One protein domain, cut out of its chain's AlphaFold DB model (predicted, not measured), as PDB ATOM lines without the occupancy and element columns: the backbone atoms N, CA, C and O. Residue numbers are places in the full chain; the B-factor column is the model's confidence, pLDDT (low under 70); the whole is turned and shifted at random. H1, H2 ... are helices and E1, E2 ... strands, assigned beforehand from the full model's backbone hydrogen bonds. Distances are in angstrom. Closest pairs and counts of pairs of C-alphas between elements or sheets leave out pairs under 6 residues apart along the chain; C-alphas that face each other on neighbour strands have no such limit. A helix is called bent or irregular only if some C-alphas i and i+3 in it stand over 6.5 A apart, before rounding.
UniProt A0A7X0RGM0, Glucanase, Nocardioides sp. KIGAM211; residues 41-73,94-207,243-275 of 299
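Overview. This is residues 41 to 73, 94 to 207 and 243 to 275 of the 299 residues of the protein "Glucanase" of Nocardioides sp. KIGAM211 (UniProt A0A7X0RGM0). One sheet, E1 E2 E3 E4 E5 E6, curls like part of a barrel left open between E1 and E6, and H4, H5, H6 and H7 wrap round its outside. The small H1 sits near the start of E1, while H2 and H3 lie side by side beyond the other ends of E1 and E2. The 180 printed residues hold seven named helices and six strands, in the order H1 E1 H2 E2 H3 H4 E3 H5 E4 H6 E5 H7 E6; the sheet is parallel throughout and the class is mixed. The whole is compact, with a radius of gyration of the C-alphas of 15.7 A and spans of 47 by 40 by 32 A.

Along the chain. H1, residues 41 to 45, begins at C-alpha 41 (171.947, 202.747, 268.102). E1, 53 to 58, is 16.6 A long, and H2 is 64 to 69. E2 is 96 to 100, H3 104 to 109, and H4, 116 to 129, is 20.0 A long. E3, 134 to 139, measures 15.8 A; H5 is 150 to 159 and E4 167 to 170. H6, 178 to 194, is the longest helix at 24.2 A. E5 is 201 to 205, H7 257 to 266, and E6, 267 to 271, ends at C-alpha 271 (173.359, 209.070, 252.278).

Arrangement. The sheet is strongly twisted and folded, bent back on itself, with E1 E2 E3 facing E5 E6 and E4 as hinge. Within hydrogen-bond range are N 55 and O 97 for E1 and E2, 2.9 A; N 100 and O 137 for E2 and E3, 2.8 A; N 169 and O 138 for E3 and E4, 2.8 A; N 170 and O 203 for E4 and E5, 2.9 A; and N 268 and O 202 for E5 and E6, 2.8 A. E2, H3 H4, E3, then E3, H5, E4, then E4, H6, E5 are strand-helix-strand units, parallel neighbour strands joined through helices, with right-handed crossovers. H4 lies over E2 and E3, 10.0 A over the sheet. H5, the hub, touches H3, H4 and H6; its closest C-alphas to H6 are Pro 150 and Val 188, 4.7 A, at a steep tilt of 60 degrees. Every O i to N i+4 pair is within range in H1, H4, H5, H6 and H7; H2 and H3 each have 0 of 2, but 3 of 3 O i to N i+3 pairs.

Size, cuts and confidence. The farthest C-alphas, Thr 73 and Glu 251, are 49.3 A apart. Residues 74 to 93 and 208 to 242 are not printed, leaving C-alpha gaps of 32.3 A and 7.4 A. Of the links printed whole, none is long. Mean pLDDT of the printed part is 96.8, and no printed residue is under 70.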
ATOM      1  N   ILE A  41     171.718 201.370 267.658       98.06
ATOM      2  CA  ILE A  41     171.947 202.747 268.102       98.06
ATOM      3  C   ILE A  41     173.144 202.788 269.054       98.06
ATOM      4  O   ILE A  41     174.083 203.540 268.806       98.06
ATOM      5  N   ALA A  42     173.182 201.926 270.075       97.19
ATOM      6  CA  ALA A  42     174.303 201.859 271.015       97.19
ATOM      7  C   ALA A  42     175.642 201.578 270.307       97.19
ATOM      8  O   ALA A  42     176.654 202.212 270.597       97.19
ATOM      9  N   ASN A  43     175.651 200.662 269.333       96.38
ATOM     10  CA  ASN A  43     176.853 200.363 268.558       96.38
ATOM     11  C   ASN A  43     177.281 201.516 267.636       96.38
ATOM     12  O   ASN A  43     178.475 201.766 267.505       96.38
ATOM     13  N   SER A  44     176.324 202.192 266.994       95.75
ATOM     14  CA  SER A  44     176.605 203.252 266.016       95.75
ATOM     15  C   SER A  44     177.070 204.544 266.679       95.75
ATOM     16  O   SER A  44     177.922 205.231 266.129       95.75
ATOM     17  N   THR A  45     176.521 204.855 267.852       96.06
ATOM     18  CA  THR A  45     176.874 206.048 268.631       96.06
ATOM     19  C   THR A  45     178.152 205.870 269.440       96.06
ATOM     20  O   THR A  45     178.839 206.842 269.726       96.06
ATOM     21  N   GLY A  46     178.486 204.641 269.856       94.56
ATOM     22  CA  GLY A  46     179.623 204.412 270.752       94.56
ATOM     23  C   GLY A  46     179.494 205.140 272.097       94.56
ATOM     24  O   GLY A  46     180.502 205.348 272.767       94.56
ATOM     25  N   GLY A  47     178.269 205.524 272.481       90.25
ATOM     26  CA  GLY A  47     177.976 206.319 273.674       90.25
ATOM     27  C   GLY A  47     177.844 207.827 273.442       90.25
ATOM     28  O   GLY A  47     177.473 208.523 274.381       90.25
ATOM     29  N   ASP A  48     178.103 208.330 272.232       96.00
ATOM     30  CA  ASP A  48     177.915 209.742 271.884       96.00
ATOM     31  C   ASP A  48     176.457 210.009 271.441       96.00
ATOM     32  O   ASP A  48     176.045 209.537 270.374       96.00
ATOM     33  N   PRO A  49     175.649 210.727 272.246       91.88
ATOM     34  CA  PRO A  49     174.236 210.946 271.950       91.88
ATOM     35  C   PRO A  49     173.994 211.835 270.722       91.88
ATOM     36  O   PRO A  49     172.907 211.751 270.151       91.88
ATOM     37  N   ASP A  50     174.983 212.622 270.287       94.50
ATOM     38  CA  ASP A  50     174.846 213.575 269.179       94.50
ATOM     39  C   ASP A  50     175.108 212.924 267.806       94.50
ATOM     40  O   ASP A  50     174.906 213.533 266.749       94.50
ATOM     41  N   VAL A  51     175.536 211.656 267.785       96.19
ATOM     42  CA  VAL A  51     175.791 210.918 266.544       96.19
ATOM     43  C   VAL A  51     174.482 210.590 265.825       96.19
ATOM     44  O   VAL A  51     173.648 209.825 266.310       96.19
ATOM     45  N   LEU A  52     174.354 211.084 264.590       97.31
ATOM     46  CA  LEU A  52     173.250 210.741 263.697       97.31
ATOM     47  C   LEU A  52     173.340 209.280 263.222       97.31
ATOM     48  O   LEU A  52     174.219 208.907 262.438       97.31
ATOM     49  N   VAL A  53     172.371 208.458 263.622       98.25
ATOM     50  CA  VAL A  53     172.251 207.057 263.199       98.25
ATOM     51  C   VAL A  53     171.348 206.941 261.968       98.25
ATOM     52  O   VAL A  53     170.189 207.354 261.977       98.25
ATOM     53  N   GLN A  54     171.860 206.333 260.897       98.25
ATOM     54  CA  GLN A  54     171.098 206.089 259.667       98.25
ATOM     55  C   GLN A  54     170.393 204.729 259.726       98.25
ATOM     56  O   GLN A  54     171.022 203.704 259.997       98.25
ATOM     57  N   MET A  55     169.096 204.684 259.431       98.69
ATOM     58  CA  MET A  55     168.306 203.449 259.431       98.69
ATOM     59  C   MET A  55     167.363 203.390 258.234       98.69
ATOM     60  O   MET A  55     166.883 204.412 257.759       98.69
ATOM     61  N   THR A  56     167.054 202.179 257.780       98.75
ATOM     62  CA  THR A  56     166.074 201.942 256.719       98.75
ATOM     63  C   THR A  56     165.015 200.960 257.205       98.75
ATOM     64  O   THR A  56     165.352 199.908 257.751       98.75
ATOM     65  N   ILE A  57     163.736 201.274 256.995       98.69
ATOM     66  CA  ILE A  57     162.606 200.407 257.350       98.69
ATOM     67  C   ILE A  57     161.964 199.857 256.080       98.69
ATOM     68  O   ILE A  57     161.394 200.608 255.299       98.69
ATOM     69  N   PHE A  58     161.971 198.536 255.925       96.81
ATOM     70  CA  PHE A  58     161.358 197.809 254.816       96.81
ATOM     71  C   PHE A  58     160.480 196.668 255.345       96.81
ATOM     72  O   PHE A  58     160.854 195.493 255.372       96.81
ATOM     73  N   ARG A  59     159.320 197.044 255.898       95.69
ATOM     74  CA  ARG A  59     158.482 196.160 256.732       95.69
ATOM     75  C   ARG A  59     157.147 195.770 256.093       95.69
ATOM     76  O   ARG A  59     156.461 194.901 256.645       95.69
ATOM     77  N   MET A  60     156.746 196.410 254.995       95.31
ATOM     78  CA  MET A  60     155.449 196.165 254.364       95.31
ATOM     79  C   MET A  60     155.285 194.700 253.945       95.31
ATOM     80  O   MET A  60     156.221 194.076 253.458       95.31
ATOM     81  N   VAL A  61     154.086 194.148 254.146       94.44
ATOM     82  CA  VAL A  61     153.702 192.836 253.613       94.44
ATOM     83  C   VAL A  61     152.237 192.901 253.155       94.44
ATOM     84  O   VAL A  61     151.383 193.279 253.965       94.44
ATOM     85  N   PRO A  62     151.926 192.523 251.902       93.62
ATOM     86  CA  PRO A  62     152.878 192.247 250.819       93.62
ATOM     87  C   PRO A  62     153.596 193.530 250.364       93.62
ATOM     88  O   PRO A  62     153.131 194.630 250.648       93.62
ATOM     89  N   TRP A  63     154.717 193.385 249.667       89.00
ATOM     90  CA  TRP A  63     155.512 194.476 249.091       89.00
ATOM     91  C   TRP A  63     155.860 194.133 247.633       89.00
ATOM     92  O   TRP A  63     155.614 192.997 247.213       89.00
ATOM     93  N   GLU A  64     156.388 195.095 246.869       86.94
ATOM     94  CA  GLU A  64     156.746 194.908 245.448       86.94
ATOM     95  C   GLU A  64     155.588 194.316 244.612       86.94
ATOM     96  O   GLU A  64     154.422 194.632 244.849       86.94
ATOM     97  N   HIS A  65     155.881 193.453 243.634       88.56
ATOM     98  CA  HIS A  65     154.913 192.778 242.777       88.56
ATOM     99  C   HIS A  65     153.821 192.043 243.561       88.56
ATOM    100  O   HIS A  65     152.657 192.101 243.177       88.56
ATOM    101  N   ALA A  66     154.136 191.454 244.721       92.06
ATOM    102  CA  ALA A  66     153.124 190.788 245.543       92.06
ATOM    103  C   ALA A  66     152.072 191.768 246.100       92.06
ATOM    104  O   ALA A  66     150.958 191.360 246.440       92.06
ATOM    105  N   ALA A  67     152.411 193.055 246.228       91.75
ATOM    106  CA  ALA A  67     151.464 194.092 246.623       91.75
ATOM    107  C   ALA A  67     150.550 194.540 245.481       91.75
ATOM    108  O   ALA A  67     149.526 195.162 245.766       91.75
ATOM    109  N   CYS A  68     150.878 194.192 244.235       93.19
ATOM    110  CA  CYS A  68     149.995 194.376 243.090       93.19
ATOM    111  C   CYS A  68     148.873 193.325 243.058       93.19
ATOM    112  O   CYS A  68     147.783 193.605 242.569       93.19
ATOM    113  N   ASP A  69     149.110 192.143 243.639       95.06
ATOM    114  CA  ASP A  69     148.176 191.011 243.577       95.06
ATOM    115  C   ASP A  69     147.192 190.959 244.752       95.06
ATOM    116  O   ASP A  69     146.089 190.421 244.639       95.06
ATOM    117  N   ARG A  70     147.575 191.487 245.923       96.12
ATOM    118  CA  ARG A  70     146.727 191.436 247.123       96.12
ATOM    119  C   ARG A  70     146.977 192.589 248.085       96.12
ATOM    120  O   ARG A  70     148.044 193.190 248.129       96.12
ATOM    121  N   LEU A  71     146.001 192.827 248.956       97.12
ATOM    122  CA  LEU A  71     146.134 193.776 250.061       97.12
ATOM    123  C   LEU A  71     146.666 193.108 251.342       97.12
ATOM    124  O   LEU A  71     146.469 191.904 251.544       97.12
ATOM    125  N   PRO A  72     147.267 193.891 252.263       96.62
ATOM    126  CA  PRO A  72     147.587 193.418 253.604       96.62
ATOM    127  C   PRO A  72     146.345 192.914 254.357       96.62
ATOM    128  O   PRO A  72     145.339 193.624 254.517       96.62
ATOM    129  N   THR A  73     146.436 191.705 254.903       98.00
ATOM    130  CA  THR A  73     145.422 191.100 255.772       98.00
ATOM    131  C   THR A  73     145.260 191.884 257.079       98.00
ATOM    132  O   THR A  73     146.076 192.726 257.464       98.00
ATOM    133  N   ALA A  94     167.164 209.145 270.327       97.94
ATOM    134  CA  ALA A  94     168.380 209.107 269.520       97.94
ATOM    135  C   ALA A  94     168.264 210.020 268.288       97.94
ATOM    136  O   ALA A  94     167.195 210.123 267.679       97.94
ATOM    137  N   HIS A  95     169.380 210.627 267.883       98.19
ATOM    138  CA  HIS A  95     169.463 211.366 266.628       98.19
ATOM    139  C   HIS A  95     169.439 210.386 265.461       98.19
ATOM    140  O   HIS A  95     170.375 209.605 265.278       98.19
ATOM    141  N   THR A  96     168.365 210.384 264.666       98.62
ATOM    142  CA  THR A  96     168.218 209.405 263.580       98.62
ATOM    143  C   THR A  96     167.741 209.999 262.263       98.62
ATOM    144  O   THR A  96     166.901 210.896 262.215       98.62
ATOM    145  N   ALA A  97     168.277 209.457 261.169       98.69
ATOM    146  CA  ALA A  97     167.764 209.647 259.819       98.69
ATOM    147  C   ALA A  97     167.166 208.318 259.346       98.69
ATOM    148  O   ALA A  97     167.890 207.334 259.159       98.69
ATOM    149  N   ILE A  98     165.843 208.277 259.184       98.88
ATOM    150  CA  ILE A  98     165.103 207.060 258.845       98.88
ATOM    151  C   ILE A  98     164.588 207.138 257.414       98.88
ATOM    152  O   ILE A  98     163.722 207.951 257.098       98.88
ATOM    153  N   ILE A  99     165.069 206.222 256.577       98.88
ATOM    154  CA  ILE A  99     164.541 205.982 255.236       98.88
ATOM    155  C   ILE A  99     163.374 205.008 255.354       98.88
ATOM    156  O   ILE A  99     163.540 203.853 255.759       98.88
ATOM    157  N   LEU A 100     162.174 205.483 255.047       98.75
ATOM    158  CA  LEU A 100     160.944 204.750 255.279       98.75
ATOM    159  C   LEU A 100     160.401 204.156 253.983       98.75
ATOM    160  O   LEU A 100     160.004 204.879 253.076       98.75
ATOM    161  N   GLN A 101     160.294 202.830 253.993       97.00
ATOM    162  CA  GLN A 101     159.702 202.004 252.952       97.00
ATOM    163  C   GLN A 101     160.322 202.251 251.570       97.00
ATOM    164  O   GLN A 101     159.610 202.756 250.710       97.00
ATOM    165  N   PRO A 102     161.599 201.857 251.351       97.00
ATOM    166  CA  PRO A 102     162.162 201.732 250.008       97.00
ATOM    167  C   PRO A 102     161.194 201.095 249.007       97.00
ATOM    168  O   PRO A 102     160.317 200.313 249.397       97.00
ATOM    169  N   ASP A 103     161.377 201.442 247.736       94.44
ATOM    170  CA  ASP A 103     160.548 201.007 246.610       94.44
ATOM    171  C   ASP A 103     159.113 201.535 246.688       94.44
ATOM    172  O   ASP A 103     158.167 200.875 246.257       94.44
ATOM    173  N   GLY A 104     158.943 202.755 247.216       92.12
ATOM    174  CA  GLY A 104     157.657 203.432 247.405       92.12
ATOM    175  C   GLY A 104     156.685 203.375 246.212       92.12
ATOM    176  O   GLY A 104     155.478 203.216 246.449       92.12
ATOM    177  N   PRO A 105     157.146 203.419 244.942       93.50
ATOM    178  CA  PRO A 105     156.263 203.299 243.786       93.50
ATOM    179  C   PRO A 105     155.466 201.991 243.685       93.50
ATOM    180  O   PRO A 105     154.474 201.965 242.955       93.50
ATOM    181  N   PHE A 106     155.785 200.944 244.466       89.81
ATOM    182  CA  PHE A 106     154.916 199.763 244.606       89.81
ATOM    183  C   PHE A 106     153.464 200.145 244.954       89.81
ATOM    184  O   PHE A 106     152.517 199.444 244.598       89.81
ATOM    185  N   ALA A 107     153.262 201.275 245.642       87.12
ATOM    186  CA  ALA A 107     151.942 201.757 246.025       87.12
ATOM    187  C   ALA A 107     151.021 202.039 244.823       87.12
ATOM    188  O   ALA A 107     149.800 201.968 244.975       87.12
ATOM    189  N   LEU A 108     151.579 202.334 243.642       88.81
ATOM    190  CA  LEU A 108     150.809 202.622 242.430       88.81
ATOM    191  C   LEU A 108     150.086 201.388 241.878       88.81
ATOM    192  O   LEU A 108     149.031 201.532 241.267       88.81
ATOM    193  N   CYS A 109     150.611 200.183 242.115       90.12
ATOM    194  CA  CYS A 109     150.003 198.953 241.609       90.12
ATOM    195  C   CYS A 109     149.016 198.301 242.590       90.12
ATOM    196  O   CYS A 109     148.440 197.266 242.264       90.12
ATOM    197  N   ALA A 110     148.812 198.879 243.781       92.56
ATOM    198  CA  ALA A 110     147.931 198.299 244.792       92.56
ATOM    199  C   ALA A 110     146.519 198.023 244.218       92.56
ATOM    200  O   ALA A 110     145.926 198.930 243.619       92.56
ATOM    201  N   PRO A 111     145.936 196.821 244.438       93.75
ATOM    202  CA  PRO A 111     144.682 196.406 243.822       93.75
ATOM    203  C   PRO A 111     143.582 197.458 243.928       93.75
ATOM    204  O   PRO A 111     143.307 197.981 245.015       93.75
ATOM    205  N   HIS A 112     142.946 197.753 242.792       92.25
ATOM    206  CA  HIS A 112     141.840 198.710 242.678       92.25
ATOM    207  C   HIS A 112     142.174 200.126 243.197       92.25
ATOM    208  O   HIS A 112     141.298 200.828 243.701       92.25
ATOM    209  N   GLY A 113     143.446 200.543 243.130       90.50
ATOM    210  CA  GLY A 113     143.892 201.858 243.608       90.50
ATOM    211  C   GLY A 113     143.840 202.008 245.134       90.50
ATOM    212  O   GLY A 113     143.749 203.123 245.660       90.50
ATOM    213  N   SER A 114     143.857 200.892 245.866       95.06
ATOM    214  CA  SER A 114     143.734 200.875 247.321       95.06
ATOM    215  C   SER A 114     144.848 201.661 248.011       95.06
ATOM    216  O   SER A 114     146.031 201.374 247.876       95.06
ATOM    217  N   ARG A 115     144.459 202.592 248.888       95.69
ATOM    218  CA  ARG A 115     145.397 203.349 249.736       95.69
ATOM    219  C   ARG A 115     145.807 202.604 251.010       95.69
ATOM    220  O   ARG A 115     146.404 203.203 251.899       95.69
ATOM    221  N   VAL A 116     145.442 201.328 251.176       96.88
ATOM    222  CA  VAL A 116     145.735 200.578 252.413       96.88
ATOM    223  C   VAL A 116     147.242 200.469 252.692       96.88
ATOM    224  O   VAL A 116     147.616 200.787 253.824       96.88
ATOM    225  N   PRO A 117     148.109 200.087 251.731       96.00
ATOM    226  CA  PRO A 117     149.555 200.071 251.958       96.00
ATOM    227  C   PRO A 117     150.099 201.463 252.302       96.00
ATOM    228  O   PRO A 117     150.753 201.629 253.329       96.00
ATOM    229  N   SER A 118     149.729 202.495 251.538       97.12
ATOM    230  CA  SER A 118     150.177 203.868 251.797       97.12
ATOM    231  C   SER A 118     149.735 204.385 253.171       97.12
ATOM    232  O   SER A 118     150.511 205.026 253.867       97.12
ATOM    233  N   ARG A 119     148.532 204.028 253.645       97.94
ATOM    234  CA  ARG A 119     148.058 204.375 255.000       97.94
ATOM    235  C   ARG A 119     148.868 203.710 256.117       97.94
ATOM    236  O   ARG A 119     148.927 204.262 257.216       97.94
ATOM    237  N   LEU A 120     149.448 202.531 255.879       98.50
ATOM    238  CA  LEU A 120     150.387 201.906 256.816       98.50
ATOM    239  C   LEU A 120     151.730 202.646 256.811       98.50
ATOM    240  O   LEU A 120     152.240 202.940 257.888       98.50
ATOM    241  N   VAL A 121     152.246 203.039 255.641       98.50
ATOM    242  CA  VAL A 121     153.440 203.904 255.565       98.50
ATOM    243  C   VAL A 121     153.184 205.235 256.281       98.50
ATOM    244  O   VAL A 121     153.973 205.629 257.131       98.50
ATOM    245  N   ALA A 122     152.016 205.850 256.084       98.75
ATOM    246  CA  ALA A 122     151.618 207.079 256.770       98.75
ATOM    247  C   ALA A 122     151.490 206.915 258.289       98.75
ATOM    248  O   ALA A 122     151.722 207.860 259.042       98.75
ATOM    249  N   TYR A 123     151.111 205.724 258.764       98.88
ATOM    250  CA  TYR A 123     151.149 205.410 260.191       98.88
ATOM    251  C   TYR A 123     152.584 205.443 260.722       98.88
ATOM    252  O   TYR A 123     152.830 206.087 261.740       98.88
ATOM    253  N   ALA A 124     153.520 204.799 260.019       98.88
ATOM    254  CA  ALA A 124     154.931 204.809 260.385       98.88
ATOM    255  C   ALA A 124     155.537 206.213 260.320       98.88
ATOM    256  O   ALA A 124     156.157 206.635 261.291       98.88
ATOM    257  N   ALA A 125     155.274 206.966 259.249       98.88
ATOM    258  CA  ALA A 125     155.745 208.337 259.096       98.88
ATOM    259  C   ALA A 125     155.313 209.216 260.278       98.88
ATOM    260  O   ALA A 125     156.157 209.862 260.891       98.88
ATOM    261  N   ARG A 126     154.030 209.179 260.668       98.88
ATOM    262  CA  ARG A 126     153.534 209.935 261.832       98.88
ATOM    263  C   ARG A 126     154.161 209.492 263.148       98.88
ATOM    264  O   ARG A 126     154.481 210.339 263.970       98.88
ATOM    265  N   LYS A 127     154.295 208.182 263.371       98.81
ATOM    266  CA  LYS A 127     154.859 207.652 264.621       98.81
ATOM    267  C   LYS A 127     156.324 208.025 264.794       98.81
ATOM    268  O   LYS A 127     156.707 208.442 265.877       98.81
ATOM    269  N   LEU A 128     157.111 207.892 263.733       98.81
ATOM    270  CA  LEU A 128     158.548 208.139 263.762       98.81
ATOM    271  C   LEU A 128     158.868 209.638 263.749       98.81
ATOM    272  O   LEU A 128     159.749 210.066 264.479       98.81
ATOM    273  N   SER A 129     158.116 210.448 262.997       98.75
ATOM    274  CA  SER A 129     158.333 211.907 262.953       98.75
ATOM    275  C   SER A 129     157.856 212.633 264.216       98.75
ATOM    276  O   SER A 129     158.095 213.823 264.360       98.75
ATOM    277  N   ALA A 130     157.156 211.940 265.121       98.56
ATOM    278  CA  ALA A 130     156.810 212.468 266.440       98.56
ATOM    279  C   ALA A 130     157.957 212.325 267.459       98.56
ATOM    280  O   ALA A 130     157.840 212.836 268.570       98.56
ATOM    281  N   LEU A 131     159.034 211.609 267.112       98.62
ATOM    282  CA  LEU A 131     160.233 211.507 267.940       98.62
ATOM    283  C   LEU A 131     161.090 212.764 267.747       98.62
ATOM    284  O   LEU A 131     161.346 213.171 266.617       98.62
ATOM    285  N   GLU A 132     161.558 213.343 268.851       96.81
ATOM    286  CA  GLU A 132     162.189 214.672 268.899       96.81
ATOM    287  C   GLU A 132     163.391 214.822 267.953       96.81
ATOM    288  O   GLU A 132     163.466 215.781 267.190       96.81
ATOM    289  N   ASN A 133     164.289 213.834 267.944       97.81
ATOM    290  CA  ASN A 133     165.554 213.889 267.205       97.81
ATOM    291  C   ASN A 133     165.541 213.038 265.921       97.81
ATOM    292  O   ASN A 133     166.585 212.591 265.443       97.81
ATOM    293  N   THR A 134     164.360 212.763 265.358       98.50
ATOM    294  CA  THR A 134     164.212 211.862 264.204       98.50
ATOM    295  C   THR A 134     163.765 212.596 262.945       98.50
ATOM    296  O   THR A 134     162.676 213.160 262.878       98.50
ATOM    297  N   SER A 135     164.576 212.501 261.892       98.75
ATOM    298  CA  SER A 135     164.210 212.919 260.537       98.75
ATOM    299  C   SER A 135     163.758 211.717 259.713       98.75
ATOM    300  O   SER A 135     164.536 210.798 259.457       98.75
ATOM    301  N   VAL A 136     162.499 211.726 259.273       98.94
ATOM    302  CA  VAL A 136     161.932 210.680 258.409       98.94
ATOM    303  C   VAL A 136     161.920 211.138 256.954       98.94
ATOM    304  O   VAL A 136     161.413 212.218 256.645       98.94
ATOM    305  N   TYR A 137     162.408 210.271 256.070       98.94
ATOM    306  CA  TYR A 137     162.386 210.437 254.622       98.94
ATOM    307  C   TYR A 137     161.645 209.256 253.998       98.94
ATOM    308  O   TYR A 137     162.117 208.120 254.048       98.94
ATOM    309  N   ILE A 138     160.458 209.503 253.450       98.88
ATOM    310  CA  ILE A 138     159.661 208.467 252.780       98.88
ATOM    311  C   ILE A 138     160.234 208.225 251.385       98.88
ATOM    312  O   ILE A 138     160.463 209.183 250.655       98.88
ATOM    313  N   ASP A 139     160.473 206.977 250.999       98.56
ATOM    314  CA  ASP A 139     160.989 206.686 249.662       98.56
ATOM    315  C   ASP A 139     159.964 207.042 248.572       98.56
ATOM    316  O   ASP A 139     158.804 206.622 248.617       98.56
ATOM    317  N   GLY A 140     160.404 207.848 247.608       97.31
ATOM    318  CA  GLY A 140     159.628 208.254 246.437       97.31
ATOM    319  C   GLY A 140     160.069 207.559 245.148       97.31
ATOM    320  O   GLY A 140     159.644 207.979 244.075       97.31
ATOM    321  N   GLY A 141     160.925 206.534 245.243       96.69
ATOM    322  CA  GLY A 141     161.579 205.894 244.108       96.69
ATOM    323  C   GLY A 141     162.886 206.589 243.712       96.69
ATOM    324  O   GLY A 141     163.774 206.757 244.541       96.69
ATOM    325  N   ALA A 142     163.046 206.954 242.446       97.12
ATOM    326  CA  ALA A 142     164.250 207.535 241.855       97.12
ATOM    327  C   ALA A 142     163.887 208.350 240.602       97.12
ATOM    328  O   ALA A 142     162.757 208.271 240.117       97.12
ATOM    329  N   SER A 143     164.834 209.101 240.033       97.00
ATOM    330  CA  SER A 143     164.592 209.839 238.778       97.00
ATOM    331  C   SER A 143     164.153 208.941 237.614       97.00
ATOM    332  O   SER A 143     163.418 209.377 236.734       97.00
ATOM    333  N   ASP A 144     164.532 207.665 237.630       94.88
ATOM    334  CA  ASP A 144     164.141 206.642 236.659       94.88
ATOM    335  C   ASP A 144     162.951 205.768 237.120       94.88
ATOM    336  O   ASP A 144     162.470 204.936 236.350       94.88
ATOM    337  N   TRP A 145     162.396 205.975 238.325       93.62
ATOM    338  CA  TRP A 145     161.188 205.287 238.809       93.62
ATOM    339  C   TRP A 145     160.419 206.130 239.838       93.62
ATOM    340  O   TRP A 145     160.814 206.162 240.997       93.62
ATOM    341  N   PRO A 146     159.306 206.791 239.472       85.38
ATOM    342  CA  PRO A 146     158.536 206.663 238.233       85.38
ATOM    343  C   PRO A 146     159.081 207.542 237.085       85.38
ATOM    344  O   PRO A 146     158.513 208.581 236.798       85.38
ATOM    345  N   ALA A 147     160.178 207.138 236.436       82.50
ATOM    346  CA  ALA A 147     160.773 207.680 235.203       82.50
ATOM    347  C   ALA A 147     160.399 209.127 234.815       82.50
ATOM    348  O   ALA A 147     159.617 209.337 233.893       82.50
ATOM    349  N   ASN A 148     160.986 210.128 235.474       79.69
ATOM    350  CA  ASN A 148     160.759 211.556 235.204       79.69
ATOM    351  C   ASN A 148     159.294 212.032 235.326       79.69
ATOM    352  O   ASN A 148     158.938 213.053 234.743       79.69
ATOM    353  N   HIS A 149     158.473 211.343 236.122       95.00
ATOM    354  CA  HIS A 149     157.121 211.761 236.504       95.00
ATOM    355  C   HIS A 149     157.081 212.264 237.960       95.00
ATOM    356  O   HIS A 149     156.668 211.524 238.867       95.00
ATOM    357  N   PRO A 150     157.547 213.499 238.239       97.25
ATOM    358  CA  PRO A 150     157.568 214.044 239.597       97.25
ATOM    359  C   PRO A 150     156.171 214.113 240.233       97.25
ATOM    360  O   PRO A 150     156.035 213.928 241.442       97.25
ATOM    361  N   GLU A 151     155.119 214.286 239.435       97.56
ATOM    362  CA  GLU A 151     153.722 214.293 239.868       97.56
ATOM    363  C   GLU A 151     153.263 212.937 240.431       97.56
ATOM    364  O   GLU A 151     152.485 212.888 241.394       97.56
ATOM    365  N   LEU A 152     153.776 211.832 239.872       96.62
ATOM    366  CA  LEU A 152     153.499 210.477 240.351       96.62
ATOM    367  C   LEU A 152     154.258 210.194 241.647       96.62
ATOM    368  O   LEU A 152     153.671 209.666 242.594       96.62
ATOM    369  N   ALA A 153     155.530 210.594 241.727       97.69
ATOM    370  CA  ALA A 153     156.294 210.521 242.972       97.69
ATOM    371  C   ALA A 153     155.623 211.345 244.085       97.69
ATOM    372  O   ALA A 153     155.462 210.856 245.204       97.69
ATOM    373  N   ALA A 154     155.131 212.546 243.779       97.94
ATOM    374  CA  ALA A 154     154.382 213.358 244.730       97.94
ATOM    375  C   ALA A 154     153.061 212.692 245.179       97.94
ATOM    376  O   ALA A 154     152.750 212.733 246.368       97.94
ATOM    377  N   ASP A 155     152.311 212.012 244.294       96.94
ATOM    378  CA  ASP A 155     151.111 211.236 244.681       96.94
ATOM    379  C   ASP A 155     151.450 210.053 245.604       96.94
ATOM    380  O   ASP A 155     150.756 209.827 246.601       96.94
ATOM    381  N   ILE A 156     152.546 209.335 245.337       96.62
ATOM    382  CA  ILE A 156     153.047 208.269 246.220       96.62
ATOM    383  C   ILE A 156     153.333 208.832 247.618       96.62
ATOM    384  O   ILE A 156     152.831 208.309 248.619       96.62
ATOM    385  N   LEU A 157     154.106 209.918 247.682       98.56
ATOM    386  CA  LEU A 157     154.559 210.542 248.926       98.56
ATOM    387  C   LEU A 157     153.404 211.143 249.734       98.56
ATOM    388  O   LEU A 157     153.324 210.954 250.951       98.56
ATOM    389  N   GLU A 158     152.464 211.812 249.070       98.06
ATOM    390  CA  GLU A 158     151.261 212.356 249.697       98.06
ATOM    391  C   GLU A 158     150.424 211.242 250.341       98.06
ATOM    392  O   GLU A 158     150.101 211.305 251.533       98.06
ATOM    393  N   ARG A 159     150.144 210.158 249.603       96.75
ATOM    394  CA  ARG A 159     149.402 208.998 250.131       96.75
ATOM    395  C   ARG A 159     150.128 208.321 251.288       96.75
ATOM    396  O   ARG A 159     149.472 207.764 252.174       96.75
ATOM    397  N   ALA A 160     151.456 208.334 251.258       98.06
ATOM    398  CA  ALA A 160     152.323 207.779 252.286       98.06
ATOM    399  C   ALA A 160     152.503 208.705 253.500       98.06
ATOM    400  O   ALA A 160     153.128 208.298 254.474       98.06
ATOM    401  N   GLY A 161     151.908 209.902 253.504       98.06
ATOM    402  CA  GLY A 161     151.890 210.788 254.666       98.06
ATOM    403  C   GLY A 161     153.132 211.666 254.817       98.06
ATOM    404  O   GLY A 161     153.482 212.010 255.947       98.06
ATOM    405  N   VAL A 162     153.765 212.069 253.707       98.75
ATOM    406  CA  VAL A 162     154.943 212.963 253.704       98.75
ATOM    407  C   VAL A 162     154.701 214.297 254.418       98.75
ATOM    408  O   VAL A 162     155.643 214.915 254.902       98.75
ATOM    409  N   ALA A 163     153.440 214.720 254.562       98.50
ATOM    410  CA  ALA A 163     153.055 215.904 255.329       98.50
ATOM    411  C   ALA A 163     153.680 215.919 256.735       98.50
ATOM    412  O   ALA A 163     154.194 216.951 257.159       98.50
ATOM    413  N   SER A 164     153.695 214.768 257.417       98.19
ATOM    414  CA  SER A 164     154.254 214.622 258.767       98.19
ATOM    415  C   SER A 164     155.764 214.394 258.792       98.19
ATOM    416  O   SER A 164     156.351 214.479 259.861       98.19
ATOM    417  N   ALA A 165     156.377 214.076 257.652       98.75
ATOM    418  CA  ALA A 165     157.794 213.759 257.536       98.75
ATOM    419  C   ALA A 165     158.627 215.008 257.196       98.75
ATOM    420  O   ALA A 165     158.103 215.996 256.663       98.75
ATOM    421  N   ARG A 166     159.943 214.930 257.444       98.75
ATOM    422  CA  ARG A 166     160.926 215.934 256.992       98.75
ATOM    423  C   ARG A 166     160.884 216.074 255.469       98.75
ATOM    424  O   ARG A 166     160.840 217.184 254.944       98.75
ATOM    425  N   GLY A 167     160.785 214.936 254.787       98.88
ATOM    426  CA  GLY A 167     160.421 214.870 253.382       98.88
ATOM    427  C   GLY A 167     160.614 213.471 252.821       98.88
ATOM    428  O   GLY A 167     159.997 212.530 253.327       98.88
ATOM    429  N   PHE A 168     161.418 213.324 251.772       98.94
ATOM    430  CA  PHE A 168     161.479 212.080 251.000       98.94
ATOM    431  C   PHE A 168     162.898 211.603 250.676       98.94
ATOM    432  O   PHE A 168     163.875 212.327 250.844       98.94
ATOM    433  N   ALA A 169     163.019 210.343 250.274       98.94
ATOM    434  CA  ALA A 169     164.269 209.715 249.868       98.94
ATOM    435  C   ALA A 169     164.184 209.274 248.406       98.94
ATOM    436  O   ALA A 169     163.113 208.878 247.943       98.94
ATOM    437  N   LEU A 170     165.315 209.332 247.706       98.69
ATOM    438  CA  LEU A 170     165.438 208.880 246.323       98.69
ATOM    439  C   LEU A 170     166.588 207.886 246.142       98.69
ATOM    440  O   LEU A 170     167.604 207.951 246.839       98.69
ATOM    441  N   ASN A 171     166.462 207.031 245.129       98.06
ATOM    442  CA  ASN A 171     167.498 206.138 244.614       98.06
ATOM    443  C   ASN A 171     167.839 204.934 245.520       98.06
ATOM    444  O   ASN A 171     168.928 204.377 245.394       98.06
ATOM    445  N   SER A 172     166.950 204.518 246.440       96.12
ATOM    446  CA  SER A 172     167.217 203.463 247.448       96.12
ATOM    447  C   SER A 172     167.831 202.177 246.882       96.12
ATOM    448  O   SER A 172     168.833 201.681 247.400       96.12
ATOM    449  N   THR A 173     167.214 201.644 245.832       93.81
ATOM    450  CA  THR A 173     167.555 200.375 245.165       93.81
ATOM    451  C   THR A 173     168.068 200.595 243.737       93.81
ATOM    452  O   THR A 173     168.517 199.651 243.085       93.81
ATOM    453  N   HIS A 174     168.055 201.851 243.281       96.25
ATOM    454  CA  HIS A 174     168.381 202.286 241.928       96.25
ATOM    455  C   HIS A 174     169.828 202.787 241.796       96.25
ATOM    456  O   HIS A 174     170.599 202.855 242.760       96.25
ATOM    457  N   TYR A 175     170.218 203.085 240.554       97.38
ATOM    458  CA  TYR A 175     171.581 203.479 240.188       97.38
ATOM    459  C   TYR A 175     171.630 204.794 239.414       97.38
ATOM    460  O   TYR A 175     172.687 205.135 238.880       97.38
ATOM    461  N   ALA A 176     170.523 205.536 239.352       97.44
ATOM    462  CA  ALA A 176     170.460 206.788 238.617       97.44
ATOM    463  C   ALA A 176     171.458 207.809 239.187       97.44
ATOM    464  O   ALA A 176     171.856 207.747 240.361       97.44
ATOM    465  N   THR A 177     171.921 208.726 238.335       97.75
ATOM    466  CA  THR A 177     172.981 209.664 238.717       97.75
ATOM    467  C   THR A 177     172.516 210.571 239.857       97.75
ATOM    468  O   THR A 177     171.320 210.799 240.060       97.75
ATOM    469  N   THR A 178     173.463 211.081 240.648       98.50
ATOM    470  CA  THR A 178     173.127 212.061 241.691       98.50
ATOM    471  C   THR A 178     172.496 213.304 241.074       98.50
ATOM    472  O   THR A 178     171.536 213.826 241.626       98.50
ATOM    473  N   GLU A 179     172.994 213.745 239.919       98.00
ATOM    474  CA  GLU A 179     172.478 214.913 239.208       98.00
ATOM    475  C   GLU A 179     171.010 214.742 238.805       98.00
ATOM    476  O   GLU A 179     170.181 215.573 239.179       98.00
ATOM    477  N   ASP A 180     170.660 213.617 238.174       98.06
ATOM    478  CA  ASP A 180     169.276 213.331 237.779       98.06
ATOM    479  C   ASP A 180     168.344 213.265 238.995       98.06
ATOM    480  O   ASP A 180     167.247 213.819 238.972       98.06
ATOM    481  N   ASN A 181     168.785 212.646 240.096       98.62
ATOM    482  CA  ASN A 181     167.988 212.572 241.322       98.62
ATOM    483  C   ASN A 181     167.822 213.933 242.014       98.62
ATOM    484  O   ASN A 181     166.777 214.179 242.612       98.62
ATOM    485  N   VAL A 182     168.813 214.826 241.944       98.75
ATOM    486  CA  VAL A 182     168.688 216.185 242.494       98.75
ATOM    487  C   VAL A 182     167.692 217.004 241.677       98.75
ATOM    488  O   VAL A 182     166.825 217.659 242.258       98.75
ATOM    489  N   VAL A 183     167.773 216.945 240.345       98.50
ATOM    490  CA  VAL A 183     166.833 217.642 239.455       98.50
ATOM    491  C   VAL A 183     165.416 217.092 239.629       98.50
ATOM    492  O   VAL A 183     164.478 217.860 239.844       98.50
ATOM    493  N   PHE A 184     165.262 215.767 239.617       98.69
ATOM    494  CA  PHE A 184     163.977 215.110 239.833       98.69
ATOM    495  C   PHE A 184     163.395 215.428 241.214       98.69
ATOM    496  O   PHE A 184     162.240 215.831 241.320       98.69
ATOM    497  N   GLY A 185     164.197 215.320 242.277       98.69
ATOM    498  CA  GLY A 185     163.763 215.644 243.632       98.69
ATOM    499  C   GLY A 185     163.342 217.104 243.781       98.69
ATOM    500  O   GLY A 185     162.338 217.387 244.427       98.69
ATOM    501  N   ALA A 186     164.021 218.042 243.117       98.75
ATOM    502  CA  ALA A 186     163.582 219.434 243.104       98.75
ATOM    503  C   ALA A 186     162.194 219.612 242.460       98.75
ATOM    504  O   ALA A 186     161.383 220.382 242.977       98.75
ATOM    505  N   ALA A 187     161.900 218.878 241.383       98.62
ATOM    506  CA  ALA A 187     160.577 218.879 240.764       98.62
ATOM    507  C   ALA A 187     159.513 218.235 241.673       98.62
ATOM    508  O   ALA A 187     158.437 218.798 241.848       98.62
ATOM    509  N   VAL A 188     159.828 217.117 242.337       98.75
ATOM    510  CA  VAL A 188     158.932 216.485 243.327       98.75
ATOM    511  C   VAL A 188     158.637 217.424 244.499       98.75
ATOM    512  O   VAL A 188     157.494 217.530 244.936       98.75
ATOM    513  N   ALA A 189     159.645 218.135 245.009       98.81
ATOM    514  CA  ALA A 189     159.460 219.105 246.085       98.81
ATOM    515  C   ALA A 189     158.519 220.249 245.667       98.81
ATOM    516  O   ALA A 189     157.650 220.628 246.451       98.81
ATOM    517  N   ALA A 190     158.642 220.743 244.430       98.69
ATOM    518  CA  ALA A 190     157.741 221.754 243.877       98.69
ATOM    519  C   ALA A 190     156.297 221.236 243.731       98.69
ATOM    520  O   ALA A 190     155.356 221.942 244.084       98.69
ATOM    521  N   GLU A 191     156.112 219.988 243.290       98.69
ATOM    522  CA  GLU A 191     154.794 219.340 243.223       98.69
ATOM    523  C   GLU A 191     154.132 219.220 244.605       98.69
ATOM    524  O   GLU A 191     152.944 219.497 244.765       98.69
ATOM    525  N   LEU A 192     154.893 218.832 245.632       98.75
ATOM    526  CA  LEU A 192     154.386 218.744 247.005       98.75
ATOM    527  C   LEU A 192     154.023 220.126 247.569       98.75
ATOM    528  O   LEU A 192     152.992 220.275 248.231       98.75
ATOM    529  N   GLU A 193     154.837 221.140 247.286       98.56
ATOM    530  CA  GLU A 193     154.572 222.523 247.683       98.56
ATOM    531  C   GLU A 193     153.302 223.068 247.014       98.56
ATOM    532  O   GLU A 193     152.441 223.617 247.702       98.56
ATOM    533  N   ALA A 194     153.117 222.819 245.713       98.56
ATOM    534  CA  ALA A 194     151.911 223.193 244.971       98.56
ATOM    535  C   ALA A 194     150.632 222.538 245.528       98.56
ATOM    536  O   ALA A 194     149.542 223.102 245.419       98.56
ATOM    537  N   ARG A 195     150.755 221.375 246.182       98.31
ATOM    538  CA  ARG A 195     149.659 220.682 246.887       98.31
ATOM    539  C   ARG A 195     149.414 221.200 248.309       98.31
ATOM    540  O   ARG A 195     148.574 220.655 249.021       98.31
ATOM    541  N   GLY A 196     150.140 222.229 248.748       98.19
ATOM    542  CA  GLY A 196     150.004 222.811 250.084       98.19
ATOM    543  C   GLY A 196     150.674 221.995 251.194       98.19
ATOM    544  O   GLY A 196     150.337 222.168 252.364       98.19
ATOM    545  N   LEU A 197     151.622 221.111 250.859       97.69
ATOM    546  CA  LEU A 197     152.354 220.295 251.843       97.69
ATOM    547  C   LEU A 197     153.622 220.982 252.379       97.69
ATOM    548  O   LEU A 197     154.353 220.385 253.175       97.69
ATOM    549  N   GLY A 198     153.850 222.233 251.971       95.69
ATOM    550  CA  GLY A 198     155.032 223.025 252.299       95.69
ATOM    551  C   GLY A 198     156.291 222.547 251.575       95.69
ATOM    552  O   GLY A 198     156.292 221.524 250.888       95.69
ATOM    553  N   THR A 199     157.381 223.286 251.750       95.81
ATOM    554  CA  THR A 199     158.678 222.926 251.181       95.81
ATOM    555  C   THR A 199     159.212 221.661 251.862       95.81
ATOM    556  O   THR A 199     159.501 221.654 253.060       95.81
ATOM    557  N   LYS A 200     159.327 220.567 251.103       98.56
ATOM    558  CA  LYS A 200     159.912 219.305 251.575       98.56
ATOM    559  C   LYS A 200     161.366 219.186 251.135       98.56
ATOM    560  O   LYS A 200     161.698 219.480 249.990       98.56
ATOM    561  N   HIS A 201     162.204 218.716 252.052       98.88
ATOM    562  CA  HIS A 201     163.599 218.383 251.777       98.88
ATOM    563  C   HIS A 201     163.741 216.907 251.409       98.88
ATOM    564  O   HIS A 201     162.835 216.103 251.647       98.88
ATOM    565  N   PHE A 202     164.879 216.525 250.838       98.94
ATOM    566  CA  PHE A 202     165.109 215.129 250.490       98.94
ATOM    567  C   PHE A 202     166.556 214.679 250.636       98.94
ATOM    568  O   PHE A 202     167.482 215.482 250.721       98.94
ATOM    569  N   VAL A 203     166.735 213.363 250.657       98.94
ATOM    570  CA  VAL A 203     168.042 212.700 250.653       98.94
ATOM    571  C   VAL A 203     168.169 211.805 249.430       98.94
ATOM    572  O   VAL A 203     167.187 211.223 248.966       98.94
ATOM    573  N   VAL A 204     169.387 211.667 248.910       98.94
ATOM    574  CA  VAL A 204     169.671 210.819 247.741       98.94
ATOM    575  C   VAL A 204     170.613 209.695 248.150       98.94
ATOM    576  O   VAL A 204     171.641 209.943 248.786       98.94
ATOM    577  N   ASN A 205     170.285 208.457 247.774       98.81
ATOM    578  CA  ASN A 205     171.212 207.345 247.919       98.81
ATOM    579  C   ASN A 205     172.317 207.448 246.873       98.81
ATOM    580  O   ASN A 205     172.064 207.380 245.669       98.81
ATOM    581  N   THR A 206     173.550 207.527 247.354       98.69
ATOM    582  CA  THR A 206     174.751 207.601 246.514       98.69
ATOM    583  C   THR A 206     175.668 206.390 246.680       98.69
ATOM    584  O   THR A 206     176.797 206.371 246.195       98.69
ATOM    585  N   SER A 207     175.207 205.336 247.360       97.94
ATOM    586  CA  SER A 207     176.048 204.166 247.656       97.94
ATOM    587  C   SER A 207     176.540 203.421 246.409       97.94
ATOM    588  O   SER A 207     177.591 202.781 246.463       97.94
ATOM    589  N   PRO A 243     180.524 209.932 248.873       98.19
ATOM    590  CA  PRO A 243     180.444 209.494 250.261       98.19
ATOM    591  C   PRO A 243     179.323 210.215 251.022       98.19
ATOM    592  O   PRO A 243     178.960 211.328 250.647       98.19
ATOM    593  N   PRO A 244     178.785 209.628 252.104       98.31
ATOM    594  CA  PRO A 244     177.733 210.277 252.867       98.31
ATOM    595  C   PRO A 244     178.180 211.652 253.370       98.31
ATOM    596  O   PRO A 244     179.234 211.746 254.002       98.31
ATOM    597  N   THR A 245     177.400 212.694 253.084       98.38
ATOM    598  CA  THR A 245     177.749 214.085 253.398       98.38
ATOM    599  C   THR A 245     176.518 214.993 253.425       98.38
ATOM    600  O   THR A 245     175.541 214.746 252.713       98.38
ATOM    601  N   THR A 246     176.589 216.056 254.226       98.06
ATOM    602  CA  THR A 246     175.675 217.209 254.193       98.06
ATOM    603  C   THR A 246     176.194 218.338 253.297       98.06
ATOM    604  O   THR A 246     175.435 219.237 252.947       98.06
ATOM    605  N   ASP A 247     177.457 218.280 252.859       98.31
ATOM    606  CA  ASP A 247     178.066 219.249 251.935       98.31
ATOM    607  C   ASP A 247     177.645 218.945 250.491       98.31
ATOM    608  O   ASP A 247     178.449 218.663 249.607       98.31
ATOM    609  N   VAL A 248     176.338 218.948 250.248       98.62
ATOM    610  CA  VAL A 248     175.697 218.456 249.014       98.62
ATOM    611  C   VAL A 248     176.023 219.285 247.769       98.62
ATOM    612  O   VAL A 248     175.824 218.833 246.648       98.62
ATOM    613  N   ALA A 249     176.532 220.501 247.955       98.44
ATOM    614  CA  ALA A 249     176.873 221.435 246.887       98.44
ATOM    615  C   ALA A 249     178.389 221.662 246.748       98.44
ATOM    616  O   ALA A 249     178.786 222.655 246.133       98.44
ATOM    617  N   ASP A 250     179.220 220.790 247.327       98.44
ATOM    618  CA  ASP A 250     180.675 220.848 247.165       98.44
ATOM    619  C   ASP A 250     181.071 220.628 245.692       98.44
ATOM    620  O   ASP A 250     180.525 219.769 244.992       98.44
ATOM    621  N   GLU A 251     182.021 221.424 245.207       97.56
ATOM    622  CA  GLU A 251     182.529 221.339 243.836       97.56
ATOM    623  C   GLU A 251     183.302 220.036 243.585       97.56
ATOM    624  O   GLU A 251     183.318 219.541 242.456       97.56
ATOM    625  N   ALA A 252     183.857 219.420 244.635       97.44
ATOM    626  CA  ALA A 252     184.537 218.128 244.576       97.44
ATOM    627  C   ALA A 252     183.630 216.988 244.081       97.44
ATOM    628  O   ALA A 252     184.126 215.964 243.609       97.44
ATOM    629  N   TRP A 253     182.305 217.156 244.150       97.56
ATOM    630  CA  TRP A 253     181.344 216.172 243.652       97.56
ATOM    631  C   TRP A 253     181.121 216.231 242.141       97.56
ATOM    632  O   TRP A 253     180.485 215.332 241.596       97.56
ATOM    633  N   GLY A 254     181.638 217.255 241.453       96.81
ATOM    634  CA  GLY A 254     181.554 217.366 239.995       96.81
ATOM    635  C   GLY A 254     180.131 217.535 239.448       96.81
ATOM    636  O   GLY A 254     179.895 217.231 238.281       96.81
ATOM    637  N   LEU A 255     179.185 217.989 240.276       97.81
ATOM    638  CA  LEU A 255     177.805 218.284 239.872       97.81
ATOM    639  C   LEU A 255     177.740 219.639 239.155       97.81
ATOM    640  O   LEU A 255     178.449 220.565 239.556       97.81
ATOM    641  N   GLY A 256     176.866 219.796 238.155       98.19
ATOM    642  CA  GLY A 256     176.683 221.070 237.451       98.19
ATOM    643  C   GLY A 256     176.198 222.211 238.358       98.19
ATOM    644  O   GLY A 256     175.583 221.976 239.397       98.19
ATOM    645  N   ASP A 257     176.451 223.466 237.974       98.25
ATOM    646  CA  ASP A 257     176.160 224.649 238.811       98.25
ATOM    647  C   ASP A 257     174.681 224.742 239.217       98.25
ATOM    648  O   ASP A 257     174.361 224.963 240.389       98.25
ATOM    649  N   THR A 258     173.771 224.498 238.268       98.12
ATOM    650  CA  THR A 258     172.323 224.442 238.517       98.12
ATOM    651  C   THR A 258     171.979 223.357 239.538       98.12
ATOM    652  O   THR A 258     171.232 223.600 240.485       98.12
ATOM    653  N   THR A 259     172.570 222.173 239.388       98.56
ATOM    654  CA  THR A 259     172.383 221.032 240.289       98.56
ATOM    655  C   THR A 259     172.894 221.351 241.693       98.56
ATOM    656  O   THR A 259     172.183 221.100 242.665       98.56
ATOM    657  N   ARG A 260     174.066 221.988 241.832       98.62
ATOM    658  CA  ARG A 260     174.595 222.428 243.138       98.62
ATOM    659  C   ARG A 260     173.693 223.477 243.795       98.62
ATOM    660  O   ARG A 260     173.497 223.436 245.008       98.62
ATOM    661  N   ALA A 261     173.103 224.390 243.020       98.75
ATOM    662  CA  ALA A 261     172.149 225.371 243.540       98.75
ATOM    663  C   ALA A 261     170.857 224.713 244.061       98.75
ATOM    664  O   ALA A 261     170.390 225.061 245.147       98.75
ATOM    665  N   LEU A 262     170.312 223.730 243.331       98.75
ATOM    666  CA  LEU A 262     169.172 222.930 243.789       98.75
ATOM    667  C   LEU A 262     169.519 222.122 245.043       98.75
ATOM    668  O   LEU A 262     168.757 222.143 246.013       98.75
ATOM    669  N   ALA A 263     170.685 221.469 245.047       98.81
ATOM    670  CA  ALA A 263     171.162 220.665 246.163       98.81
ATOM    671  C   ALA A 263     171.260 221.494 247.447       98.81
ATOM    672  O   ALA A 263     170.666 221.124 248.453       98.81
ATOM    673  N   ARG A 264     171.893 222.674 247.381       98.56
ATOM    674  CA  ARG A 264     172.023 223.599 248.519       98.56
ATOM    675  C   ARG A 264     170.679 223.999 249.133       98.56
ATOM    676  O   ARG A 264     170.616 224.285 250.323       98.56
ATOM    677  N   ARG A 265     169.620 224.072 248.322       98.50
ATOM    678  CA  ARG A 265     168.297 224.521 248.770       98.50
ATOM    679  C   ARG A 265     167.449 223.393 249.357       98.50
ATOM    680  O   ARG A 265     166.692 223.648 250.286       98.50
ATOM    681  N   LEU A 266     167.515 222.191 248.783       98.81
ATOM    682  CA  LEU A 266     166.502 221.150 249.011       98.81
ATOM    683  C   LEU A 266     167.060 219.804 249.487       98.81
ATOM    684  O   LEU A 266     166.294 218.997 250.012       98.81
ATOM    685  N   VAL A 267     168.357 219.538 249.312       98.94
ATOM    686  CA  VAL A 267     168.945 218.239 249.656       98.94
ATOM    687  C   VAL A 267     169.549 218.312 251.052       98.94
ATOM    688  O   VAL A 267     170.501 219.049 251.277       98.94
ATOM    689  N   ASP A 268     169.019 217.521 251.982       98.88
ATOM    690  CA  ASP A 268     169.533 217.446 253.356       98.88
ATOM    691  C   ASP A 268     170.831 216.625 253.438       98.88
ATOM    692  O   ASP A 268     171.649 216.824 254.334       98.88
ATOM    693  N   GLY A 269     171.040 215.690 252.506       98.75
ATOM    694  CA  GLY A 269     172.276 214.923 252.442       98.75
ATOM    695  C   GLY A 269     172.325 213.878 251.336       98.75
ATOM    696  O   GLY A 269     171.307 213.352 250.872       98.75
ATOM    697  N   TYR A 270     173.550 213.528 250.961       98.88
ATOM    698  CA  TYR A 270     173.840 212.279 250.269       98.88
ATOM    699  C   TYR A 270     174.078 211.214 251.324       98.88
ATOM    700  O   TYR A 270     174.910 211.392 252.210       98.88
ATOM    701  N   LEU A 271     173.316 210.127 251.273       98.69
ATOM    702  CA  LEU A 271     173.359 209.070 252.278       98.69
ATOM    703  C   LEU A 271     173.619 207.724 251.605       98.69
ATOM    704  O   LEU A 271     173.342 207.525 250.424       98.69
ATOM    705  N   TRP A 272     174.137 206.761 252.364       98.19
ATOM    706  CA  TRP A 272     174.315 205.395 251.879       98.19
ATOM    707  C   TRP A 272     173.282 204.482 252.521       98.19
ATOM    708  O   TRP A 272     173.538 203.850 253.546       98.19
ATOM    709  N   PHE A 273     172.109 204.422 251.896       97.56
ATOM    710  CA  PHE A 273     171.038 203.497 252.266       97.56
ATOM    711  C   PHE A 273     170.818 202.375 251.251       97.56
ATOM    712  O   PHE A 273     170.076 201.451 251.549       97.56
ATOM    713  N   GLY A 274     171.522 202.363 250.120       95.19
ATOM    714  CA  GLY A 274     171.721 201.150 249.324       95.19
ATOM    715  C   GLY A 274     172.817 200.247 249.912       95.19
ATOM    716  O   GLY A 274     173.558 200.626 250.824       95.19
ATOM    717  N   ARG A 275     172.920 199.008 249.411       94.50
ATOM    718  CA  ARG A 275     173.859 197.992 249.936       94.50
ATOM    719  C   ARG A 275     174.591 197.225 248.820       94.50
ATOM    720  O   ARG A 275     174.577 195.993 248.810       94.50
TER     721      ARG A 275